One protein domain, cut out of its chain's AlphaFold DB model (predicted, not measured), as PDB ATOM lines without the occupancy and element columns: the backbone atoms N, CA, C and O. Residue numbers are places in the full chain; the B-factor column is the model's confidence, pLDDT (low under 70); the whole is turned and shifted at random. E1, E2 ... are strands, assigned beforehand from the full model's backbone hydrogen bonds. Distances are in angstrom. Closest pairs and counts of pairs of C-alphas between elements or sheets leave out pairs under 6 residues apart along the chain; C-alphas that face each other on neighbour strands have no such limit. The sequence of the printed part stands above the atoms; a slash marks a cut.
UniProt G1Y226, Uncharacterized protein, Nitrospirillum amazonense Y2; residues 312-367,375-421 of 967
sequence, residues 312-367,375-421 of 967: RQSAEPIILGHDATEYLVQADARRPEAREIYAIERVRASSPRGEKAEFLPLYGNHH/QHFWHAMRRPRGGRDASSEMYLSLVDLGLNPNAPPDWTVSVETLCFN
ATOM      1  N   ARG A 312     132.848 137.624 182.228       95.12
ATOM      2  CA  ARG A 312     132.729 137.858 180.785       95.12
ATOM      3  C   ARG A 312     131.287 138.135 180.392       95.12
ATOM      4  O   ARG A 312     130.365 137.476 180.872       95.12
ATOM      5  N   GLN A 313     131.099 139.088 179.488       94.12
ATOM      6  CA  GLN A 313     129.800 139.407 178.918       94.12
ATOM      7  C   GLN A 313     129.951 140.001 177.512       94.12
ATOM      8  O   GLN A 313     130.846 140.808 177.258       94.12
ATOM      9  N   SER A 314     129.044 139.650 176.603       96.12
ATOM     10  CA  SER A 314     128.881 140.389 175.349       96.12
ATOM     11  C   SER A 314     128.210 141.736 175.621       96.12
ATOM     12  O   SER A 314     127.229 141.798 176.369       96.12
ATOM     13  N   ALA A 315     128.742 142.796 175.019       96.19
ATOM     14  CA  ALA A 315     128.121 144.114 175.020       96.19
ATOM     15  C   ALA A 315     126.940 144.175 174.038       96.19
ATOM     16  O   ALA A 315     126.772 143.295 173.186       96.19
ATOM     17  N   GLU A 316     126.149 145.240 174.139       96.00
ATOM     18  CA  GLU A 316     125.101 145.556 173.171       96.00
ATOM     19  C   GLU A 316     125.699 145.721 171.764       96.00
ATOM     20  O   GLU A 316     126.752 146.351 171.610       96.00
ATOM     21  N   PRO A 317     125.059 145.151 170.726       94.50
ATOM     22  CA  PRO A 317     125.558 145.243 169.365       94.50
ATOM     23  C   PRO A 317     125.528 146.691 168.867       94.50
ATOM     24  O   PRO A 317     124.537 147.403 169.032       94.50
ATOM     25  N   ILE A 318     126.606 147.113 168.211       93.25
ATOM     26  CA  ILE A 318     126.750 148.464 167.662       93.25
ATOM     27  C   ILE A 318     126.506 148.396 166.155       93.25
ATOM     28  O   ILE A 318     127.201 147.672 165.446       93.25
ATOM     29  N   ILE A 319     125.532 149.151 165.654       90.31
ATOM     30  CA  ILE A 319     125.301 149.285 164.210       90.31
ATOM     31  C   ILE A 319     126.250 150.360 163.676       90.31
ATOM     32  O   ILE A 319     126.249 151.490 164.169       90.31
ATOM     33  N   LEU A 320     127.069 150.016 162.682       84.62
ATOM     34  CA  LEU A 320     128.041 150.936 162.100       84.62
ATOM     35  C   LEU A 320     127.391 151.860 161.089       84.62
ATOM     36  O   LEU A 320     127.274 151.506 159.926       84.62
ATOM     37  N   GLY A 321     127.035 153.064 161.536       76.12
ATOM     38  CA  GLY A 321     126.563 154.144 160.666       76.12
ATOM     39  C   GLY A 321     127.674 154.910 159.934       76.12
ATOM     40  O   GLY A 321     127.385 155.590 158.955       76.12
ATOM     41  N   HIS A 322     128.933 154.827 160.398       79.19
ATOM     42  CA  HIS A 322     130.045 155.719 160.005       79.19
ATOM     43  C   HIS A 322     129.740 157.231 160.130       79.19
ATOM     44  O   HIS A 322     130.448 158.072 159.582       79.19
ATOM     45  N   ASP A 323     128.703 157.584 160.887       79.56
ATOM     46  CA  ASP A 323     128.228 158.935 161.197       79.56
ATOM     47  C   ASP A 323     128.850 159.513 162.480       79.56
ATOM     48  O   ASP A 323     128.762 160.713 162.743       79.56
ATOM     49  N   ALA A 324     129.517 158.661 163.260       82.56
ATOM     50  CA  ALA A 324     130.243 159.012 164.469       82.56
ATOM     51  C   ALA A 324     131.687 158.497 164.407       82.56
ATOM     52  O   ALA A 324     131.971 157.434 163.859       82.56
ATOM     53  N   THR A 325     132.610 159.245 165.015       84.00
ATOM     54  CA  THR A 325     134.026 158.853 165.133       84.00
ATOM     55  C   THR A 325     134.268 157.832 166.247       84.00
ATOM     56  O   THR A 325     135.305 157.173 166.282       84.00
ATOM     57  N   GLU A 326     133.336 157.733 167.193       90.12
ATOM     58  CA  GLU A 326     133.426 156.892 168.383       90.12
ATOM     59  C   GLU A 326     132.039 156.362 168.746       90.12
ATOM     60  O   GLU A 326     131.045 157.084 168.655       90.12
ATOM     61  N   TYR A 327     131.988 155.125 169.230       92.00
ATOM     62  CA  TYR A 327     130.762 154.463 169.657       92.00
ATOM     63  C   TYR A 327     130.836 154.133 171.147       92.00
ATOM     64  O   TYR A 327     131.830 153.581 171.616       92.00
ATOM     65  N   LEU A 328     129.791 154.462 171.909       93.12
ATOM     66  CA  LEU A 328     129.698 154.065 173.314       93.12
ATOM     67  C   LEU A 328     129.479 152.548 173.400       93.12
ATOM     68  O   LEU A 328     128.512 152.029 172.846       93.12
ATOM     69  N   VAL A 329     130.340 151.847 174.136       94.75
ATOM     70  CA  VAL A 329     130.179 150.415 174.401       94.75
ATOM     71  C   VAL A 329     129.332 150.246 175.657       94.75
ATOM     72  O   VAL A 329     129.757 150.586 176.762       94.75
ATOM     73  N   GLN A 330     128.122 149.714 175.495       93.38
ATOM     74  CA  GLN A 330     127.209 149.451 176.605       93.38
ATOM     75  C   GLN A 330     127.246 147.973 176.974       93.38
ATOM     76  O   GLN A 330     126.969 147.121 176.137       93.38
ATOM     77  N   ALA A 331     127.558 147.659 178.233       91.56
ATOM     78  CA  ALA A 331     127.518 146.276 178.700       91.56
ATOM     79  C   ALA A 331     126.084 145.709 178.660       91.56
ATOM     80  O   ALA A 331     125.879 144.617 178.153       91.56
ATOM     81  N   ASP A 332     125.095 146.436 179.192       90.75
ATOM     82  CA  ASP A 332     123.669 146.061 179.156       90.75
ATOM     83  C   ASP A 332     122.818 147.338 179.101       90.75
ATOM     84  O   ASP A 332     122.810 148.117 180.064       90.75
ATOM     85  N   ALA A 333     122.103 147.571 177.994       88.81
ATOM     86  CA  ALA A 333     121.352 148.817 177.787       88.81
ATOM     87  C   ALA A 333     120.202 148.978 178.793       88.81
ATOM     88  O   ALA A 333     119.770 150.090 179.098       88.81
ATOM     89  N   ARG A 334     119.690 147.860 179.321       89.50
ATOM     90  CA  ARG A 334     118.545 147.846 180.243       89.50
ATOM     91  C   ARG A 334     118.954 148.206 181.665       89.50
ATOM     92  O   ARG A 334     118.100 148.577 182.468       89.50
ATOM     93  N   ARG A 335     120.240 148.048 182.002       85.06
ATOM     94  CA  ARG A 335     120.790 148.262 183.349       85.06
ATOM     95  C   ARG A 335     122.165 148.952 183.298       85.06
ATOM     96  O   ARG A 335     123.139 148.408 183.822       85.06
ATOM     97  N   PRO A 336     122.260 150.178 182.751       80.94
ATOM     98  CA  PRO A 336     123.536 150.885 182.580       80.94
ATOM     99  C   PRO A 336     124.217 151.258 183.911       80.94
ATOM    100  O   PRO A 336     125.401 151.585 183.950       80.94
ATOM    101  N   GLU A 337     123.476 151.227 185.020       84.06
ATOM    102  CA  GLU A 337     123.997 151.525 186.360       84.06
ATOM    103  C   GLU A 337     124.454 150.291 187.140       84.06
ATOM    104  O   GLU A 337     125.063 150.427 188.197       84.06
ATOM    105  N   ALA A 338     124.190 149.088 186.624       88.56
ATOM    106  CA  ALA A 338     124.520 147.846 187.313       88.56
ATOM    107  C   ALA A 338     125.896 147.291 186.932       88.56
ATOM    108  O   ALA A 338     126.485 146.542 187.708       88.56
ATOM    109  N   ARG A 339     126.396 147.617 185.732       91.50
ATOM    110  CA  ARG A 339     127.605 147.011 185.160       91.50
ATOM    111  C   ARG A 339     128.505 148.063 184.527       91.50
ATOM    112  O   ARG A 339     128.027 149.009 183.910       91.50
ATOM    113  N   GLU A 340     129.807 147.884 184.686       92.94
ATOM    114  CA  GLU A 340     130.848 148.716 184.085       92.94
ATOM    115  C   GLU A 340     131.861 147.802 183.400       92.94
ATOM    116  O   GLU A 340     132.163 146.704 183.877       92.94
ATOM    117  N   ILE A 341     132.345 148.241 182.240       94.12
ATOM    118  CA  ILE A 341     133.288 147.472 181.430       94.12
ATOM    119  C   ILE A 341     134.677 147.639 182.039       94.12
ATOM    120  O   ILE A 341     135.173 148.760 182.162       94.12
ATOM    121  N   TYR A 342     135.323 146.530 182.383       93.06
ATOM    122  CA  TYR A 342     136.719 146.471 182.810       93.06
ATOM    123  C   TYR A 342     137.669 146.523 181.606       93.06
ATOM    124  O   TYR A 342     138.565 147.365 181.566       93.06
ATOM    125  N   ALA A 343     137.444 145.676 180.598       91.56
ATOM    126  CA  ALA A 343     138.262 145.619 179.387       91.56
ATOM    127  C   ALA A 343     137.461 145.109 178.182       91.56
ATOM    128  O   ALA A 343     136.489 144.370 178.338       91.56
ATOM    129  N   ILE A 344     137.900 145.484 176.980       92.62
ATOM    130  CA  ILE A 344     137.435 144.888 175.725       92.62
ATOM    131  C   ILE A 344     138.391 143.746 175.385       92.62
ATOM    132  O   ILE A 344     139.585 143.979 175.209       92.62
ATOM    133  N   GLU A 345     137.873 142.521 175.327       91.00
ATOM    134  CA  GLU A 345     138.666 141.339 174.973       91.00
ATOM    135  C   GLU A 345     138.721 141.159 173.454       91.00
ATOM    136  O   GLU A 345     139.751 140.752 172.914       91.00
ATOM    137  N   ARG A 346     137.621 141.461 172.751       93.31
ATOM    138  CA  ARG A 346     137.517 141.175 171.319       93.31
ATOM    139  C   ARG A 346     136.488 142.036 170.600       93.31
ATOM    140  O   ARG A 346     135.411 142.293 171.135       93.31
ATOM    141  N   VAL A 347     136.782 142.399 169.350       95.25
ATOM    142  CA  VAL A 347     135.885 143.169 168.479       95.25
ATOM    143  C   VAL A 347     135.743 142.461 167.135       95.25
ATOM    144  O   VAL A 347     136.720 142.254 166.413       95.25
ATOM    145  N   ARG A 348     134.512 142.089 166.786       94.00
ATOM    146  CA  ARG A 348     134.174 141.480 165.493       94.00
ATOM    147  C   ARG A 348     133.026 142.224 164.852       94.00
ATOM    148  O   ARG A 348     132.057 142.537 165.535       94.00
ATOM    149  N   ALA A 349     133.091 142.405 163.546       92.06
ATOM    150  CA  ALA A 349     132.008 142.957 162.756       92.06
ATOM    151  C   ALA A 349     131.462 141.903 161.788       92.06
ATOM    152  O   ALA A 349     132.209 141.060 161.284       92.06
ATOM    153  N   SER A 350     130.159 141.948 161.537       91.88
ATOM    154  CA  SER A 350     129.492 141.095 160.558       91.88
ATOM    155  C   SER A 350     128.530 141.897 159.698       91.88
ATOM    156  O   SER A 350     127.755 142.693 160.234       91.88
ATOM    157  N   SER A 351     128.547 141.651 158.391       88.75
ATOM    158  CA  SER A 351     127.581 142.232 157.458       88.75
ATOM    159  C   SER A 351     126.309 141.375 157.360       88.75
ATOM    160  O   SER A 351     126.344 140.171 157.652       88.75
ATOM    161  N   PRO A 352     125.184 141.930 156.875       85.06
ATOM    162  CA  PRO A 352     123.964 141.166 156.610       85.06
ATOM    163  C   PRO A 352     124.159 140.065 155.556       85.06
ATOM    164  O   PRO A 352     123.374 139.121 155.488       85.06
ATOM    165  N   ARG A 353     125.219 140.161 154.739       84.81
ATOM    166  CA  ARG A 353     125.597 139.171 153.716       84.81
ATOM    167  C   ARG A 353     126.406 137.998 154.281       84.81
ATOM    168  O   ARG A 353     126.758 137.090 153.537       84.81
ATOM    169  N   GLY A 354     126.691 138.006 155.585       83.56
ATOM    170  CA  GLY A 354     127.439 136.953 156.275       83.56
ATOM    171  C   GLY A 354     128.959 137.117 156.227       83.56
ATOM    172  O   GLY A 354     129.676 136.249 156.730       83.56
ATOM    173  N   GLU A 355     129.459 138.219 155.664       84.94
ATOM    174  CA  GLU A 355     130.880 138.567 155.722       84.94
ATOM    175  C   GLU A 355     131.255 138.914 157.165       84.94
ATOM    176  O   GLU A 355     130.447 139.461 157.919       84.94
ATOM    177  N   LYS A 356     132.479 138.567 157.567       88.38
ATOM    178  CA  LYS A 356     132.984 138.795 158.922       88.38
ATOM    179  C   LYS A 356     134.352 139.447 158.851       88.38
ATOM    180  O   LYS A 356     135.202 138.998 158.087       88.38
ATOM    181  N   ALA A 357     134.565 140.438 159.701       86.88
ATOM    182  CA  ALA A 357     135.854 141.070 159.907       86.88
ATOM    183  C   ALA A 357     136.193 141.054 161.397       86.88
ATOM    184  O   ALA A 357     135.335 141.274 162.255       86.88
ATOM    185  N   GLU A 358     137.452 140.783 161.710       88.94
ATOM    186  CA  GLU A 358     137.985 140.938 163.057       88.94
ATOM    187  C   GLU A 358     138.792 142.229 163.108       88.94
ATOM    188  O   GLU A 358     139.646 142.463 162.255       88.94
ATOM    189  N   PHE A 359     138.489 143.069 164.094       89.69
ATOM    190  CA  PHE A 359     139.237 144.290 164.333       89.69
ATOM    191  C   PHE A 359     140.323 143.973 165.363       89.69
ATOM    192  O   PHE A 359     140.041 143.403 166.421       89.69
ATOM    193  N   LEU A 360     141.561 144.374 165.080       88.62
ATOM    194  CA  LEU A 360     142.699 144.159 165.978       88.62
ATOM    195  C   LEU A 360     143.004 145.416 166.810       88.62
ATOM    196  O   LEU A 360     142.739 146.521 166.345       88.62
ATOM    197  N   PRO A 361     143.569 145.306 168.024       87.00
ATOM    198  CA  PRO A 361     143.946 146.485 168.802       87.00
ATOM    199  C   PRO A 361     144.930 147.384 168.034       87.00
ATOM    200  O   PRO A 361     145.960 146.909 167.553       87.00
ATOM    201  N   LEU A 362     144.645 148.689 167.957       84.56
ATOM    202  CA  LEU A 362     145.439 149.664 167.200       84.56
ATOM    203  C   LEU A 362     146.876 149.806 167.722       84.56
ATOM    204  O   LEU A 362     147.775 150.060 166.935       84.56
ATOM    205  N   TYR A 363     147.122 149.634 169.020       76.50
ATOM    206  CA  TYR A 363     148.450 149.827 169.624       76.50
ATOM    207  C   TYR A 363     149.134 148.508 170.039       76.50
ATOM    208  O   TYR A 363     149.859 148.465 171.028       76.50
ATOM    209  N   GLY A 364     148.909 147.415 169.298       68.81
ATOM    210  CA  GLY A 364     149.533 146.104 169.544       68.81
ATOM    211  C   GLY A 364     150.603 145.702 168.518       68.81
ATOM    212  O   GLY A 364     150.762 146.330 167.475       68.81
ATOM    213  N   ASN A 365     151.286 144.578 168.757       62.44
ATOM    214  CA  ASN A 365     152.319 144.029 167.854       62.44
ATOM    215  C   ASN A 365     151.762 143.398 166.555       62.44
ATOM    216  O   ASN A 365     152.482 142.713 165.833       62.44
ATOM    217  N   HIS A 366     150.483 143.614 166.239       61.78
ATOM    218  CA  HIS A 366     149.791 142.980 165.111       61.78
ATOM    219  C   HIS A 366     150.008 143.691 163.763       61.78
ATOM    220  O   HIS A 366     149.616 143.167 162.726       61.78
ATOM    221  N   HIS A 367     150.679 144.849 163.758       59.78
ATOM    222  CA  HIS A 367     151.019 145.601 162.539       59.78
ATOM    223  C   HIS A 367     152.121 144.952 161.689       59.78
ATOM    224  O   HIS A 367     152.293 145.310 160.528       59.78
ATOM    225  N   GLN A 375     143.456 145.414 157.594       74.50
ATOM    226  CA  GLN A 375     143.141 146.843 157.429       74.50
ATOM    227  C   GLN A 375     142.191 147.385 158.511       74.50
ATOM    228  O   GLN A 375     141.872 148.571 158.497       74.50
ATOM    229  N   HIS A 376     141.757 146.540 159.454       85.81
ATOM    230  CA  HIS A 376     140.741 146.869 160.457       85.81
ATOM    231  C   HIS A 376     141.323 146.844 161.873       85.81
ATOM    232  O   HIS A 376     141.749 145.798 162.371       85.81
ATOM    233  N   PHE A 377     141.294 147.992 162.545       89.38
ATOM    234  CA  PHE A 377     141.816 148.167 163.897       89.38
ATOM    235  C   PHE A 377     140.801 148.837 164.813       89.38
ATOM    236  O   PHE A 377     139.942 149.586 164.362       89.38
ATOM    237  N   TRP A 378     140.906 148.614 166.116       91.12
ATOM    238  CA  TRP A 378     140.099 149.316 167.104       91.12
ATOM    239  C   TRP A 378     140.958 149.962 168.181       91.12
ATOM    240  O   TRP A 378     142.019 149.461 168.554       91.12
ATOM    241  N   HIS A 379     140.471 151.074 168.711       89.81
ATOM    242  CA  HIS A 379     141.033 151.743 169.873       89.81
ATOM    243  C   HIS A 379     139.916 152.002 170.878       89.81
ATOM    244  O   HIS A 379     138.838 152.455 170.500       89.81
ATOM    245  N   ALA A 380     140.158 151.691 172.150       89.38
ATOM    246  CA  ALA A 380     139.192 151.921 173.211       89.38
ATOM    247  C   ALA A 380     139.698 153.001 174.158       89.38
ATOM    248  O   ALA A 380     140.853 152.962 174.577       89.38
ATOM    249  N   MET A 381     138.820 153.927 174.533       84.94
ATOM    250  CA  MET A 381     139.140 154.977 175.488       84.94
ATOM    251  C   MET A 381     138.126 155.012 176.622       84.94
ATOM    252  O   MET A 381     136.913 155.021 176.402       84.94
ATOM    253  N   ARG A 382     138.645 155.064 177.847       86.69
ATOM    254  CA  ARG A 382     137.852 155.197 179.064       86.69
ATOM    255  C   ARG A 382     137.682 156.672 179.406       86.69
ATOM    256  O   ARG A 382     138.667 157.399 179.494       86.69
ATOM    257  N   ARG A 383     136.448 157.114 179.641       81.56
ATOM    258  CA  ARG A 383     136.145 158.483 180.083       81.56
ATOM    259  C   ARG A 383     135.302 158.457 181.357       81.56
ATOM    260  O   ARG A 383     134.435 157.594 181.475       81.56
ATOM    261  N   PRO A 384     135.523 159.371 182.316       79.31
ATOM    262  CA  PRO A 384     134.647 159.482 183.472       79.31
ATOM    263  C   PRO A 384     133.248 159.914 183.022       79.31
ATOM    264  O   PRO A 384     133.092 160.848 182.230       79.31
ATOM    265  N   ARG A 385     132.223 159.248 183.552       74.31
ATOM    266  CA  ARG A 385     130.818 159.589 183.349       74.31
ATOM    267  C   ARG A 385     130.523 160.815 184.211       74.31
ATOM    268  O   ARG A 385     130.274 160.697 185.401       74.31
ATOM    269  N   GLY A 386     130.666 162.014 183.646       62.78
ATOM    270  CA  GLY A 386     130.567 163.263 184.410       62.78
ATOM    271  C   GLY A 386     129.308 163.351 185.292       62.78
ATOM    272  O   GLY A 386     128.234 162.895 184.908       62.78
ATOM    273  N   GLY A 387     129.419 163.963 186.476       63.34
ATOM    274  CA  GLY A 387     128.309 164.098 187.429       63.34
ATOM    275  C   GLY A 387     128.731 163.811 188.872       63.34
ATOM    276  O   GLY A 387     129.885 164.008 189.232       63.34
ATOM    277  N   ARG A 388     127.778 163.371 189.712       58.88
ATOM    278  CA  ARG A 388     128.053 162.859 191.077       58.88
ATOM    279  C   ARG A 388     128.526 161.400 191.088       58.88
ATOM    280  O   ARG A 388     128.956 160.912 192.126       58.88
ATOM    281  N   ASP A 389     128.378 160.714 189.963       65.56
ATOM    282  CA  ASP A 389     128.747 159.320 189.763       65.56
ATOM    283  C   ASP A 389     130.206 159.259 189.290       65.56
ATOM    284  O   ASP A 389     130.564 159.919 188.322       65.56
ATOM    285  N   ALA A 390     131.053 158.516 190.002       71.81
ATOM    286  CA  ALA A 390     132.479 158.401 189.691       71.81
ATOM    287  C   ALA A 390     132.790 157.288 188.672       71.81
ATOM    288  O   ALA A 390     133.959 157.004 188.416       71.81
ATOM    289  N   SER A 391     131.769 156.618 188.128       81.44
ATOM    290  CA  SER A 391     131.945 155.559 187.131       81.44
ATOM    291  C   SER A 391     132.548 156.052 185.820       81.44
ATOM    292  O   SER A 391     132.601 157.248 185.524       81.44
ATOM    293  N   SER A 392     133.015 155.101 185.019       86.38
ATOM    294  CA  SER A 392     133.586 155.368 183.710       86.38
ATOM    295  C   SER A 392     132.849 154.643 182.588       86.38
ATOM    296  O   SER A 392     132.271 153.572 182.770       86.38
ATOM    297  N   GLU A 393     132.890 155.249 181.410       89.75
ATOM    298  CA  GLU A 393     132.331 154.738 180.167       89.75
ATOM    299  C   GLU A 393     133.459 154.387 179.197       89.75
ATOM    300  O   GLU A 393     134.511 155.032 179.186       89.75
ATOM    301  N   MET A 394     133.240 153.352 178.386       91.00
ATOM    302  CA  MET A 394     134.180 152.913 177.355       91.00
ATOM    303  C   MET A 394     133.654 153.312 175.983       91.00
ATOM    304  O   MET A 394     132.548 152.935 175.600       91.00
ATOM    305  N   TYR A 395     134.470 154.048 175.241       91.94
ATOM    306  CA  TYR A 395     134.219 154.421 173.856       91.94
ATOM    307  C   TYR A 395     135.126 153.610 172.940       91.94
ATOM    308  O   TYR A 395     136.296 153.402 173.256       91.94
ATOM    309  N   LEU A 396     134.586 153.162 171.812       93.06
ATOM    310  CA  LEU A 396     135.274 152.373 170.803       93.06
ATOM    311  C   LEU A 396     135.387 153.178 169.507       93.06
ATOM    312  O   LEU A 396     134.377 153.551 168.910       93.06
ATOM    313  N   SER A 397     136.614 153.418 169.065       92.06
ATOM    314  CA  SER A 397     136.933 153.931 167.735       92.06
ATOM    315  C   SER A 397     137.313 152.763 166.839       92.06
ATOM    316  O   SER A 397     138.157 151.945 167.210       92.06
ATOM    317  N   LEU A 398     136.719 152.697 165.653       89.50
ATOM    318  CA  LEU A 398     137.070 151.720 164.631       89.50
ATOM    319  C   LEU A 398     137.840 152.422 163.521       89.50
ATOM    320  O   LEU A 398     137.431 153.471 163.032       89.50
ATOM    321  N   VAL A 399     138.967 151.840 163.146       87.25
ATOM    322  CA  VAL A 399     139.892 152.348 162.142       87.25
ATOM    323  C   VAL A 399     139.894 151.357 160.994       87.25
ATOM    324  O   VAL A 399     140.311 150.212 161.154       87.25
ATOM    325  N   ASP A 400     139.420 151.805 159.841       83.44
ATOM    326  CA  ASP A 400     139.471 151.053 158.594       83.44
ATOM    327  C   ASP A 400     140.373 151.797 157.606       83.44
ATOM    328  O   ASP A 400     140.047 152.899 157.165       83.44
ATOM    329  N   LEU A 401     141.529 151.213 157.283       81.06
ATOM    330  CA  LEU A 401     142.474 151.803 156.327       81.06
ATOM    331  C   LEU A 401     141.945 151.758 154.884       81.06
ATOM    332  O   LEU A 401     142.399 152.541 154.051       81.06
ATOM    333  N   GLY A 402     140.998 150.860 154.593       76.50
ATOM    334  CA  GLY A 402     140.369 150.680 153.285       76.50
ATOM    335  C   GLY A 402     139.009 151.367 153.145       76.50
ATOM    336  O   GLY A 402     138.295 151.073 152.185       76.50
ATOM    337  N   LEU A 403     138.643 152.248 154.087       78.25
ATOM    338  CA  LEU A 403     137.306 152.836 154.203       78.25
ATOM    339  C   LEU A 403     136.788 153.369 152.857       78.25
ATOM    340  O   LEU A 403     137.266 154.380 152.336       78.25
ATOM    341  N   ASN A 404     135.758 152.712 152.317       78.50
ATOM    342  CA  ASN A 404     135.072 153.146 151.105       78.50
ATOM    343  C   ASN A 404     133.794 153.918 151.479       78.50
ATOM    344  O   ASN A 404     132.807 153.282 151.852       78.50
ATOM    345  N   PRO A 405     133.748 155.254 151.316       79.12
ATOM    346  CA  PRO A 405     132.579 156.058 151.691       79.12
ATOM    347  C   PRO A 405     131.328 155.760 150.848       79.12
ATOM    348  O   PRO A 405     130.244 156.228 151.182       79.12
ATOM    349  N   ASN A 406     131.460 154.998 149.756       78.62
ATOM    350  CA  ASN A 406     130.339 154.591 148.906       78.62
ATOM    351  C   ASN A 406     129.759 153.215 149.285       78.62
ATOM    352  O   ASN A 406     128.791 152.774 148.662       78.62
ATOM    353  N   ALA A 407     130.357 152.505 150.246       74.38
ATOM    354  CA  ALA A 407     129.831 151.236 150.738       74.38
ATOM    355  C   ALA A 407     128.660 151.470 151.718       74.38
ATOM    356  O   ALA A 407     128.659 152.468 152.441       74.38
ATOM    357  N   PRO A 408     127.650 150.580 151.756       74.06
ATOM    358  CA  PRO A 408     126.545 150.710 152.695       74.06
ATOM    359  C   PRO A 408     127.020 150.513 154.151       74.06
ATOM    360  O   PRO A 408     127.765 149.571 154.422       74.06
ATOM    361  N   PRO A 409     126.568 151.355 155.098       76.31
ATOM    362  CA  PRO A 409     126.903 151.249 156.517       76.31
ATOM    363  C   PRO A 409     125.960 150.253 157.222       76.31
ATOM    364  O   PRO A 409     125.115 150.629 158.030       76.31
ATOM    365  N   ASP A 410     126.019 148.973 156.842       82.19
ATOM    366  CA  ASP A 410     125.091 147.929 157.318       82.19
ATOM    367  C   ASP A 410     125.735 146.894 158.257       82.19
ATOM    368  O   ASP A 410     125.107 145.911 158.654       82.19
ATOM    369  N   TRP A 411     126.986 147.119 158.655       88.94
ATOM    370  CA  TRP A 411     127.740 146.199 159.497       88.94
ATOM    371  C   TRP A 411     127.319 146.299 160.967       88.94
ATOM    372  O   TRP A 411     127.167 147.383 161.527       88.94
ATOM    373  N   THR A 412     127.174 145.146 161.620       93.88
ATOM    374  CA  THR A 412     126.945 145.055 163.068       93.88
ATOM    375  C   THR A 412     128.228 144.643 163.770       93.88
ATOM    376  O   THR A 412     128.819 143.616 163.437       93.88
ATOM    377  N   VAL A 413     128.641 145.413 164.770       94.31
ATOM    378  CA  VAL A 413     129.799 145.129 165.614       94.31
ATOM    379  C   VAL A 413     129.361 144.462 166.906       94.31
ATOM    380  O   VAL A 413     128.539 144.974 167.662       94.31
ATOM    381  N   SER A 414     129.960 143.307 167.157       95.50
ATOM    382  CA  SER A 414     129.880 142.546 168.397       95.50
ATOM    383  C   SER A 414     131.164 142.742 169.200       95.50
ATOM    384  O   SER A 414     132.270 142.566 168.676       95.50
ATOM    385  N   VAL A 415     131.015 143.099 170.473       96.94
ATOM    386  CA  VAL A 415     132.137 143.358 171.380       96.94
ATOM    387  C   VAL A 415     132.065 142.380 172.551       96.94
ATOM    388  O   VAL A 415     131.070 142.340 173.277       96.94
ATOM    389  N   GLU A 416     133.115 141.581 172.730       97.00
ATOM    390  CA  GLU A 416     133.301 140.739 173.914       97.00
ATOM    391  C   GLU A 416     134.033 141.552 174.982       97.00
ATOM    392  O   GLU A 416     135.073 142.165 174.716       97.00
ATOM    393  N   THR A 417     133.477 141.577 176.192       95.94
ATOM    394  CA  THR A 417     133.966 142.423 177.282       95.94
ATOM    395  C   THR A 417     134.146 141.639 178.572       95.94
ATOM    396  O   THR A 417     133.405 140.696 178.862       95.94
ATOM    397  N   LEU A 418     135.107 142.080 179.379       95.25
ATOM    398  CA  LEU A 418     135.170 141.756 180.795       95.25
ATOM    399  C   LEU A 418     134.479 142.882 181.568       95.25
ATOM    400  O   LEU A 418     134.793 144.053 181.353       95.25
ATOM    401  N   CYS A 419     133.557 142.535 182.459       95.44
ATOM    402  CA  CYS A 419     132.705 143.465 183.198       95.44
ATOM    403  C   CYS A 419     132.764 143.207 184.707       95.44
ATOM    404  O   CYS A 419     133.162 142.132 185.153       95.44
ATOM    405  N   PHE A 420     132.328 144.200 185.483       95.56
ATOM    406  CA  PHE A 420     132.119 144.103 186.929       95.56
ATOM    407  C   PHE A 420     130.835 144.833 187.349       95.56
ATOM    408  O   PHE A 420     130.309 145.669 186.610       95.56
ATOM    409  N   ASN A 421     130.317 144.536 188.542       94.88
ATOM    410  CA  ASN A 421     129.042 145.045 189.064       94.88
ATOM    411  C   ASN A 421     129.137 146.453 189.688       94.88
ATOM    412  O   ASN A 421     128.430 146.756 190.650       94.88
TER     413      ASN A 421
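What this domain is: This is residues 312 to 367 and 375 to 421 of the 967 residues of an uncharacterized protein of Nitrospirillum amazonense Y2 (UniProt G1Y226). A strongly twisted sheet of seven strands is curled like part of a barrel and folded back on itself, so that E1 and E7 face E4, E5, E6 and E2, with E3 as the hinge. The curl stays open: the edge strands E1 and E2 are apart. The printed part has 103 residues, with no named helix and strands E1 to E7 along the chain; the sheet is mixed, in the order E1, E7, E3, E4, E5, E6, E2. The class is all strand, with 50 residues, under half, in named elements. The whole is compact, with a radius of gyration of the C-alphas of 14.2 A, and spans 43 by 31 by 25 A.

Where its parts are: E3, residues 340 to 350, is 24.8 A long and bends by 86 degrees at residue 343. E7, residues 412 to 420, is 24.4 A long and ends at C-alpha 420 (132.119, 144.103, 186.929). E1, residues 312 to 314, begins at C-alpha 312 (132.729, 137.858, 180.785). E4 is residues 356 to 361, 16.6 A; E5, 376 to 384, 26.9 A; E6, 392 to 400, 26.2 A; E2, 327 to 329.

How they stand to each other: E3 and E7 are antiparallel at 160 degrees, with N 414 and O 348 2.8 A apart. E7 and E1 are antiparallel, with N 313 and O 417 2.9 A apart. E3 and E4 form an antiparallel hairpin, N 349 to O 357 2.8 A. E4 is parallel to E5 at 56 degrees, N 378 to O 360 2.8 A. E5 and E6 form a hairpin, N 399 to O 377 2.7 A. E6 and E2 are antiparallel, N 329 to O 394 2.9 A. The closest C-alphas of E2 and E7, Val 329 and Val 415, are 7.9 A apart.

The domain as a whole: The C-alphas farthest apart, Arg 353 and Arg 388, are 44.3 A apart. Residues 368 to 374 are not printed; C-alphas 367 and 375 are 9.5 A apart across the cut. The links E1 to E2 and E6 to E7 are long. Residues 364 to 367 and 386 to 389 have pLDDT under 70.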